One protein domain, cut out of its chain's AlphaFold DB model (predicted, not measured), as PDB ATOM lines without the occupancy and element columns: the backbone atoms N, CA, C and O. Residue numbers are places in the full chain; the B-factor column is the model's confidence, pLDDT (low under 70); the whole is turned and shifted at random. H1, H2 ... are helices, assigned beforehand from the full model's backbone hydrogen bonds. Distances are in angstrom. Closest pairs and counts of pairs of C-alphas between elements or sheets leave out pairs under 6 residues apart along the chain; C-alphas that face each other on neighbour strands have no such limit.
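Overview. This is residues 34 to 102 of the 299 residues of an uncharacterized protein of Candidatus Mycoplasma haemobos (UniProt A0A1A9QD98). A helical hairpin, H4 and H5, has H2 crossing one of its ends, near the start of H4 and the finish of H5, while the short H1 sits by the finish of H4 and near H5. Tiny H3 follows H2, away from H1 and H5. The printed part has 69 residues with five named helices, in the order H1 to H5, and no named strand; its class is all helix. It is compact, with a radius of gyration of the C-alphas of 11.0 A, and rounded, spanning 27 by 22 by 17 A.

Arrangement. Start at H1, residues 34 to 39, and H4, residues 71 to 82: they are close but not clearly touching, their closest C-alphas, of Lys 34 and Trp 82, being 4.6 A apart. Next find H2, residues 50 to 59, which touches residues 71 to 75 of H4 alone, about perpendicular at 84 degrees; the closest C-alphas, of Lys 54 and Ala 71, are 5.1 A apart. H3, residues 61 to 64, is apart from H1 and H4. H5, residues 88 to 97, touches H4 and makes a helical hairpin with it, at a steep tilt of 41 degrees, opposite ways; the closest C-alphas, of Tyr 81 and Asn 90, are 5.8 A apart. In H1, H2, H4 and H5 every O i to N i+4 pair is within hydrogen-bond range; H3 is too short for one.

Along the chain. Find C-alpha 34 at (336.281, 152.764, 253.121); from there H1 runs 8.4 A. H2 covers 14.4 A, H3 5.1 A and H4 16.3 A. H5 runs 14.1 A to C-alpha 97 at (327.304, 148.939, 244.815).

Size, cuts and confidence. The C-alphas of Trp 39 and Gly 66, the two farthest apart, are 30.6 A apart. The printed part has no cut and no long link. Mean pLDDT of the printed part is 93.3, and no printed residue is under 70.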
ATOM      1  N   LYS A  34     335.493 154.000 253.257       94.31
ATOM      2  CA  LYS A  34     336.281 152.764 253.121       94.31
ATOM      3  C   LYS A  34     336.592 152.121 254.466       94.31
ATOM      4  O   LYS A  34     336.292 150.946 254.653       94.31
ATOM      5  N   GLY A  35     337.146 152.899 255.396       93.44
ATOM      6  CA  GLY A  35     337.494 152.376 256.712       93.44
ATOM      7  C   GLY A  35     336.266 151.846 257.451       93.44
ATOM      8  O   GLY A  35     336.362 150.841 258.141       93.44
ATOM      9  N   TRP A  36     335.105 152.483 257.283       93.88
ATOM     10  CA  TRP A  36     333.857 152.031 257.896       93.88
ATOM     11  C   TRP A  36     333.371 150.693 257.339       93.88
ATOM     12  O   TRP A  36     333.010 149.797 258.100       93.88
ATOM     13  N   VAL A  37     333.394 150.540 256.017       93.88
ATOM     14  CA  VAL A  37     332.990 149.303 255.336       93.88
ATOM     15  C   VAL A  37     333.933 148.150 255.695       93.88
ATOM     16  O   VAL A  37     333.471 147.064 256.042       93.88
ATOM     17  N   GLU A  38     335.244 148.396 255.700       92.75
ATOM     18  CA  GLU A  38     336.249 147.404 256.103       92.75
ATOM     19  C   GLU A  38     336.129 147.042 257.591       92.75
ATOM     20  O   GLU A  38     336.245 145.872 257.952       92.75
ATOM     21  N   TRP A  39     335.815 148.014 258.451       91.31
ATOM     22  CA  TRP A  39     335.571 147.791 259.879       91.31
ATOM     23  C   TRP A  39     334.316 146.938 260.141       91.31
ATOM     24  O   TRP A  39     334.292 146.162 261.093       91.31
ATOM     25  N   LYS A  40     333.314 146.985 259.253       91.06
ATOM     26  CA  LYS A  40     332.172 146.048 259.235       91.06
ATOM     27  C   LYS A  40     332.522 144.644 258.713       91.06
ATOM     28  O   LYS A  40     331.646 143.784 258.655       91.06
ATOM     29  N   GLY A  41     333.769 144.400 258.304       92.81
ATOM     30  CA  GLY A  41     334.211 143.130 257.725       92.81
ATOM     31  C   GLY A  41     333.825 142.943 256.255       92.81
ATOM     32  O   GLY A  41     333.945 141.839 255.725       92.81
ATOM     33  N   LEU A  42     333.360 143.997 255.579       94.19
ATOM     34  CA  LEU A  42     333.040 143.954 254.155       94.19
ATOM     35  C   LEU A  42     334.283 144.289 253.331       94.19
ATOM     36  O   LEU A  42     335.002 145.248 253.605       94.19
ATOM     37  N   LYS A  43     334.516 143.514 252.272       95.19
ATOM     38  CA  LYS A  43     335.615 143.755 251.337       95.19
ATOM     39  C   LYS A  43     335.117 144.596 250.168       95.19
ATOM     40  O   LYS A  43     334.179 144.198 249.484       95.19
ATOM     41  N   LEU A  44     335.754 145.733 249.910       95.69
ATOM     42  CA  LEU A  44     335.487 146.529 248.711       95.69
ATOM     43  C   LEU A  44     336.037 145.841 247.454       95.69
ATOM     44  O   LEU A  44     336.973 145.036 247.521       95.69
ATOM     45  N   ALA A  45     335.443 146.146 246.304       96.06
ATOM     46  CA  ALA A  45     335.988 145.775 245.002       96.06
ATOM     47  C   ALA A  45     337.429 146.285 244.846       96.06
ATOM     48  O   ALA A  45     337.786 147.330 245.383       96.06
ATOM     49  N   SER A  46     338.277 145.548 244.127       93.81
ATOM     50  CA  SER A  46     339.644 146.013 243.866       93.81
ATOM     51  C   SER A  46     339.636 147.135 242.829       93.81
ATOM     52  O   SER A  46     338.934 147.040 241.826       93.81
ATOM     53  N   GLU A  47     340.477 148.158 243.000       93.31
ATOM     54  CA  GLU A  47     340.674 149.198 241.975       93.31
ATOM     55  C   GLU A  47     341.266 148.637 240.673       93.31
ATOM     56  O   GLU A  47     341.122 149.248 239.618       93.31
ATOM     57  N   THR A  48     341.929 147.483 240.726       93.56
ATOM     58  CA  THR A  48     342.655 146.903 239.585       93.56
ATOM     59  C   THR A  48     341.904 145.785 238.869       93.56
ATOM     60  O   THR A  48     342.328 145.359 237.801       93.56
ATOM     61  N   ASP A  49     340.828 145.266 239.460       95.00
ATOM     62  CA  ASP A  49     340.072 144.152 238.888       95.00
ATOM     63  C   ASP A  49     338.947 144.708 238.011       95.00
ATOM     64  O   ASP A  49     337.889 145.075 238.500       95.00
ATOM     65  N   GLU A  50     339.160 144.832 236.704       95.44
ATOM     66  CA  GLU A  50     338.113 145.371 235.824       95.44
ATOM     67  C   GLU A  50     336.891 144.444 235.723       95.44
ATOM     68  O   GLU A  50     335.766 144.901 235.511       95.44
ATOM     69  N   ASN A  51     337.082 143.136 235.901       96.19
ATOM     70  CA  ASN A  51     336.000 142.168 235.754       96.19
ATOM     71  C   ASN A  51     335.044 142.212 236.946       96.19
ATOM     72  O   ASN A  51     333.833 142.076 236.749       96.19
ATOM     73  N   ILE A  52     335.537 142.484 238.163       96.69
ATOM     74  CA  ILE A  52     334.639 142.679 239.308       96.69
ATOM     75  C   ILE A  52     333.736 143.897 239.112       96.69
ATOM     76  O   ILE A  52     332.554 143.837 239.444       96.69
ATOM     77  N   TRP A  53     334.242 144.976 238.510       96.88
ATOM     78  CA  TRP A  53     333.434 146.162 238.219       96.88
ATOM     79  C   TRP A  53     332.366 145.886 237.171       96.88
ATOM     80  O   TRP A  53     331.216 146.287 237.358       96.88
ATOM     81  N   LYS A  54     332.702 145.134 236.118       96.31
ATOM     82  CA  LYS A  54     331.716 144.661 235.135       96.31
ATOM     83  C   LYS A  54     330.627 143.820 235.797       96.31
ATOM     84  O   LYS A  54     329.447 144.038 235.537       96.31
ATOM     85  N   ALA A  55     331.008 142.900 236.681       96.50
ATOM     86  CA  ALA A  55     330.071 142.046 237.403       96.50
ATOM     87  C   ALA A  55     329.158 142.832 238.358       96.50
ATOM     88  O   ALA A  55     327.953 142.585 238.395       96.50
ATOM     89  N   LEU A  56     329.711 143.789 239.110       96.69
ATOM     90  CA  LEU A  56     328.952 144.644 240.028       96.69
ATOM     91  C   LEU A  56     328.003 145.581 239.286       96.69
ATOM     92  O   LEU A  56     326.857 145.734 239.707       96.69
ATOM     93  N   TYR A  57     328.449 146.163 238.172       95.75
ATOM     94  CA  TYR A  57     327.596 146.975 237.311       95.75
ATOM     95  C   TYR A  57     326.448 146.141 236.748       95.75
ATOM     96  O   TYR A  57     325.288 146.503 236.917       95.75
ATOM     97  N   PHE A  58     326.762 144.978 236.171       94.88
ATOM     98  CA  PHE A  58     325.771 144.056 235.626       94.88
ATOM     99  C   PHE A  58     324.726 143.638 236.670       94.88
ATOM    100  O   PHE A  58     323.529 143.661 236.405       94.88
ATOM    101  N   GLN A  59     325.165 143.273 237.876       94.88
ATOM    102  CA  GLN A  59     324.274 142.824 238.946       94.88
ATOM    103  C   GLN A  59     323.287 143.903 239.401       94.88
ATOM    104  O   GLN A  59     322.190 143.571 239.842       94.88
ATOM    105  N   ASN A  60     323.688 145.170 239.337       94.56
ATOM    106  CA  ASN A  60     322.911 146.293 239.848       94.56
ATOM    107  C   ASN A  60     322.380 147.195 238.723       94.56
ATOM    108  O   ASN A  60     321.966 148.321 238.990       94.56
ATOM    109  N   GLU A  61     322.392 146.722 237.471       91.94
ATOM    110  CA  GLU A  61     322.092 147.528 236.283       91.94
ATOM    111  C   GLU A  61     320.728 148.221 236.407       91.94
ATOM    112  O   GLU A  61     320.640 149.428 236.203       91.94
ATOM    113  N   SER A  62     319.690 147.504 236.850       91.62
ATOM    114  CA  SER A  62     318.338 148.054 237.035       91.62
ATOM    115  C   SER A  62     318.261 149.203 238.043       91.62
ATOM    116  O   SER A  62     317.415 150.078 237.907       91.62
ATOM    117  N   GLU A  63     319.126 149.207 239.058       91.94
ATOM    118  CA  GLU A  63     319.139 150.224 240.117       91.94
ATOM    119  C   GLU A  63     320.104 151.378 239.818       91.94
ATOM    120  O   GLU A  63     319.992 152.446 240.415       91.94
ATOM    121  N   LEU A  64     321.052 151.166 238.901       91.25
ATOM    122  CA  LEU A  64     322.026 152.163 238.446       91.25
ATOM    123  C   LEU A  64     321.556 152.939 237.207       91.25
ATOM    124  O   LEU A  64     322.181 153.944 236.841       91.25
ATOM    125  N   GLN A  65     320.468 152.496 236.568       79.19
ATOM    126  CA  GLN A  65     319.857 153.166 235.421       79.19
ATOM    127  C   GLN A  65     319.592 154.650 235.732       79.19
ATOM    128  O   GLN A  65     318.826 154.998 236.625       79.19
ATOM    129  N   GLY A  66     320.257 155.534 234.984       75.44
ATOM    130  CA  GLY A  66     320.138 156.992 235.112       75.44
ATOM    131  C   GLY A  66     321.229 157.668 235.952       75.44
ATOM    132  O   GLY A  66     321.542 158.826 235.688       75.44
ATOM    133  N   THR A  67     321.868 156.960 236.890       82.06
ATOM    134  CA  THR A  67     322.957 157.509 237.726       82.06
ATOM    135  C   THR A  67     324.348 157.075 237.281       82.06
ATOM    136  O   THR A  67     325.322 157.786 237.518       82.06
ATOM    137  N   THR A  68     324.471 155.902 236.662       88.81
ATOM    138  CA  THR A  68     325.760 155.337 236.249       88.81
ATOM    139  C   THR A  68     325.583 154.556 234.953       88.81
ATOM    140  O   THR A  68     324.767 153.638 234.875       88.81
ATOM    141  N   LYS A  69     326.331 154.926 233.915       90.75
ATOM    142  CA  LYS A  69     326.158 154.420 232.546       90.75
ATOM    143  C   LYS A  69     327.115 153.290 232.186       90.75
ATOM    144  O   LYS A  69     326.896 152.634 231.172       90.75
ATOM    145  N   SER A  70     328.165 153.066 232.974       93.75
ATOM    146  CA  SER A  70     329.124 151.994 232.713       93.75
ATOM    147  C   SER A  70     329.799 151.468 233.981       93.75
ATOM    148  O   SER A  70     329.738 152.084 235.048       93.75
ATOM    149  N   ALA A  71     330.479 150.327 233.847       95.06
ATOM    150  CA  ALA A  71     331.297 149.752 234.910       95.06
ATOM    151  C   ALA A  71     332.458 150.676 235.315       95.06
ATOM    152  O   ALA A  71     332.787 150.774 236.497       95.06
ATOM    153  N   GLU A  72     333.045 151.398 234.362       96.12
ATOM    154  CA  GLU A  72     334.115 152.371 234.597       96.12
ATOM    155  C   GLU A  72     333.603 153.594 235.364       96.12
ATOM    156  O   GLU A  72     334.276 154.080 236.277       96.12
ATOM    157  N   GLU A  73     332.400 154.080 235.041       95.69
ATOM    158  CA  GLU A  73     331.753 155.142 235.816       95.69
ATOM    159  C   GLU A  73     331.436 154.672 237.241       95.69
ATOM    160  O   GLU A  73     331.719 155.400 238.193       95.69
ATOM    161  N   LEU A  74     330.924 153.444 237.400       96.50
ATOM    162  CA  LEU A  74     330.664 152.850 238.714       96.50
ATOM    163  C   LEU A  74     331.946 152.795 239.545       96.50
ATOM    164  O   LEU A  74     331.983 153.296 240.670       96.50
ATOM    165  N   LYS A  75     333.014 152.246 238.964       97.25
ATOM    166  CA  LYS A  75     334.346 152.175 239.567       97.25
ATOM    167  C   LYS A  75     334.818 153.548 240.024       97.25
ATOM    168  O   LYS A  75     335.200 153.714 241.181       97.25
ATOM    169  N   LYS A  76     334.776 154.542 239.135       96.06
ATOM    170  CA  LYS A  76     335.225 155.905 239.432       96.06
ATOM    171  C   LYS A  76     334.443 156.510 240.599       96.06
ATOM    172  O   LYS A  76     335.065 157.004 241.539       96.06
ATOM    173  N   THR A  77     333.113 156.431 240.568       95.19
ATOM    174  CA  THR A  77     332.247 156.953 241.639       95.19
ATOM    175  C   THR A  77     332.521 156.247 242.964       95.19
ATOM    176  O   THR A  77     332.688 156.903 243.992       95.19
ATOM    177  N   CYS A  78     332.648 154.920 242.947       96.12
ATOM    178  CA  CYS A  78     332.988 154.134 244.126       96.12
ATOM    179  C   CYS A  78     334.329 154.556 244.739       96.12
ATOM    180  O   CYS A  78     334.379 154.892 245.921       96.12
ATOM    181  N   VAL A  79     335.398 154.602 243.940       95.38
ATOM    182  CA  VAL A  79     336.749 154.975 244.398       95.38
ATOM    183  C   VAL A  79     336.788 156.399 244.952       95.38
ATOM    184  O   VAL A  79     337.507 156.674 245.918       95.38
ATOM    185  N   GLU A  80     336.009 157.315 244.376       95.00
ATOM    186  CA  GLU A  80     335.851 158.664 244.914       95.00
ATOM    187  C   GLU A  80     335.158 158.637 246.285       95.00
ATOM    188  O   GLU A  80     335.648 159.238 247.242       95.00
ATOM    189  N   TYR A  81     334.043 157.915 246.407       94.88
ATOM    190  CA  TYR A  81     333.232 157.886 247.629       94.88
ATOM    191  C   TYR A  81     333.946 157.189 248.788       94.88
ATOM    192  O   TYR A  81     333.804 157.616 249.931       94.88
ATOM    193  N   TRP A  82     334.786 156.190 248.514       92.88
ATOM    194  CA  TRP A  82     335.630 155.519 249.510       92.88
ATOM    195  C   TRP A  82     336.502 156.475 250.321       92.88
ATOM    196  O   TRP A  82     336.739 156.239 251.508       92.88
ATOM    197  N   LYS A  83     336.994 157.532 249.665       93.25
ATOM    198  CA  LYS A  83     337.926 158.516 250.227       93.25
ATOM    199  C   LYS A  83     337.204 159.636 250.978       93.25
ATOM    200  O   LYS A  83     337.854 160.388 251.700       93.25
ATOM    201  N   LYS A  84     335.881 159.754 250.822       94.25
ATOM    202  CA  LYS A  84     335.085 160.790 251.484       94.25
ATOM    203  C   LYS A  84     334.872 160.478 252.971       94.25
ATOM    204  O   LYS A  84     334.915 159.306 253.371       94.25
ATOM    205  N   PRO A  85     334.620 161.514 253.792       92.69
ATOM    206  CA  PRO A  85     334.108 161.339 255.144       92.69
ATOM    207  C   PRO A  85     332.813 160.524 255.157       92.69
ATOM    208  O   PRO A  85     332.089 160.459 254.158       92.69
ATOM    209  N   ILE A  86     332.519 159.911 256.300       88.88
ATOM    210  CA  ILE A  86     331.295 159.128 256.484       88.88
ATOM    211  C   ILE A  86     330.084 160.070 256.451       88.88
ATOM    212  O   ILE A  86     329.779 160.752 257.424       88.88
ATOM    213  N   GLU A  87     329.389 160.073 255.318       89.31
ATOM    214  CA  GLU A  87     328.067 160.671 255.127       89.31
ATOM    215  C   GLU A  87     327.103 159.562 254.699       89.31
ATOM    216  O   GLU A  87     327.476 158.733 253.863       89.31
ATOM    217  N   ASN A  88     325.864 159.567 255.208       85.19
ATOM    218  CA  ASN A  88     324.894 158.483 254.974       85.19
ATOM    219  C   ASN A  88     324.742 158.127 253.488       85.19
ATOM    220  O   ASN A  88     324.883 156.967 253.126       85.19
ATOM    221  N   LYS A  89     324.580 159.125 252.610       89.06
ATOM    222  CA  LYS A  89     324.417 158.905 251.161       89.06
ATOM    223  C   LYS A  89     325.616 158.206 250.501       89.06
ATOM    224  O   LYS A  89     325.436 157.347 249.643       89.06
ATOM    225  N   ASN A  90     326.844 158.564 250.894       89.81
ATOM    226  CA  ASN A  90     328.060 157.998 250.303       89.81
ATOM    227  C   ASN A  90     328.265 156.578 250.835       89.81
ATOM    228  O   ASN A  90     328.651 155.685 250.085       89.81
ATOM    229  N   LEU A  91     327.983 156.378 252.125       92.25
ATOM    230  CA  LEU A  91     328.076 155.084 252.775       92.25
ATOM    231  C   LEU A  91     327.071 154.085 252.192       92.25
ATOM    232  O   LEU A  91     327.477 152.999 251.793       92.25
ATOM    233  N   GLU A  92     325.797 154.464 252.082       92.88
ATOM    234  CA  GLU A  92     324.743 153.627 251.497       92.88
ATOM    235  C   GLU A  92     325.073 153.231 250.056       92.88
ATOM    236  O   GLU A  92     324.969 152.056 249.697       92.88
ATOM    237  N   TYR A  93     325.537 154.184 249.239       94.06
ATOM    238  CA  TYR A  93     325.964 153.902 247.868       94.06
ATOM    239  C   TYR A  93     327.120 152.892 247.835       94.06
ATOM    240  O   TYR A  93     327.085 151.924 247.074       94.06
ATOM    241  N   VAL A  94     328.137 153.085 248.683       94.88
ATOM    242  CA  VAL A  94     329.317 152.211 248.713       94.88
ATOM    243  C   VAL A  94     328.978 150.807 249.200       94.88
ATOM    244  O   VAL A  94     329.386 149.840 248.557       94.88
ATOM    245  N   GLU A  95     328.224 150.682 250.291       94.12
ATOM    246  CA  GLU A  95     327.798 149.388 250.837       94.12
ATOM    247  C   GLU A  95     326.959 148.597 249.831       94.12
ATOM    248  O   GLU A  95     327.065 147.372 249.755       94.12
ATOM    249  N   LYS A  96     326.158 149.297 249.028       94.06
ATOM    250  CA  LYS A  96     325.267 148.677 248.052       94.06
ATOM    251  C   LYS A  96     325.970 148.256 246.764       94.06
ATOM    252  O   LYS A  96     325.735 147.143 246.294       94.06
ATOM    253  N   PHE A  97     326.808 149.120 246.188       95.75
ATOM    254  CA  PHE A  97     327.304 148.939 244.815       95.75
ATOM    255  C   PHE A  97     328.804 148.654 244.700       95.75
ATOM    256  O   PHE A  97     329.239 148.123 243.682       95.75
ATOM    257  N   CYS A  98     329.602 148.987 245.716       96.56
ATOM    258  CA  CYS A  98     331.066 148.934 245.633       96.56
ATOM    259  C   CYS A  98     331.687 147.777 246.431       96.56
ATOM    260  O   CYS A  98     332.900 147.558 246.368       96.56
ATOM    261  N   VAL A  99     330.883 147.061 247.220       96.69
ATOM    262  CA  VAL A  99     331.320 145.884 247.978       96.69
ATOM    263  C   VAL A  99     331.510 144.709 247.020       96.69
ATOM    264  O   VAL A  99     330.676 144.455 246.156       96.69
ATOM    265  N   ASN A 100     332.592 143.954 247.201       95.75
ATOM    266  CA  ASN A 100     332.908 142.743 246.447       95.75
ATOM    267  C   ASN A 100     332.020 141.564 246.889       95.75
ATOM    268  O   ASN A 100     332.489 140.579 247.461       95.75
ATOM    269  N   VAL A 101     330.711 141.698 246.675       93.88
ATOM    270  CA  VAL A 101     329.706 140.676 246.973       93.88
ATOM    271  C   VAL A 101     328.829 140.470 245.742       93.88
ATOM    272  O   VAL A 101     327.950 141.269 245.408       93.88
ATOM    273  N   LEU A 102     329.060 139.338 245.084       95.12
ATOM    274  CA  LEU A 102     328.274 138.883 243.945       95.12
ATOM    275  C   LEU A 102     327.200 137.901 244.415       95.12
ATOM    276  O   LEU A 102     327.501 136.884 245.051       95.12
TER     277      LEU A 102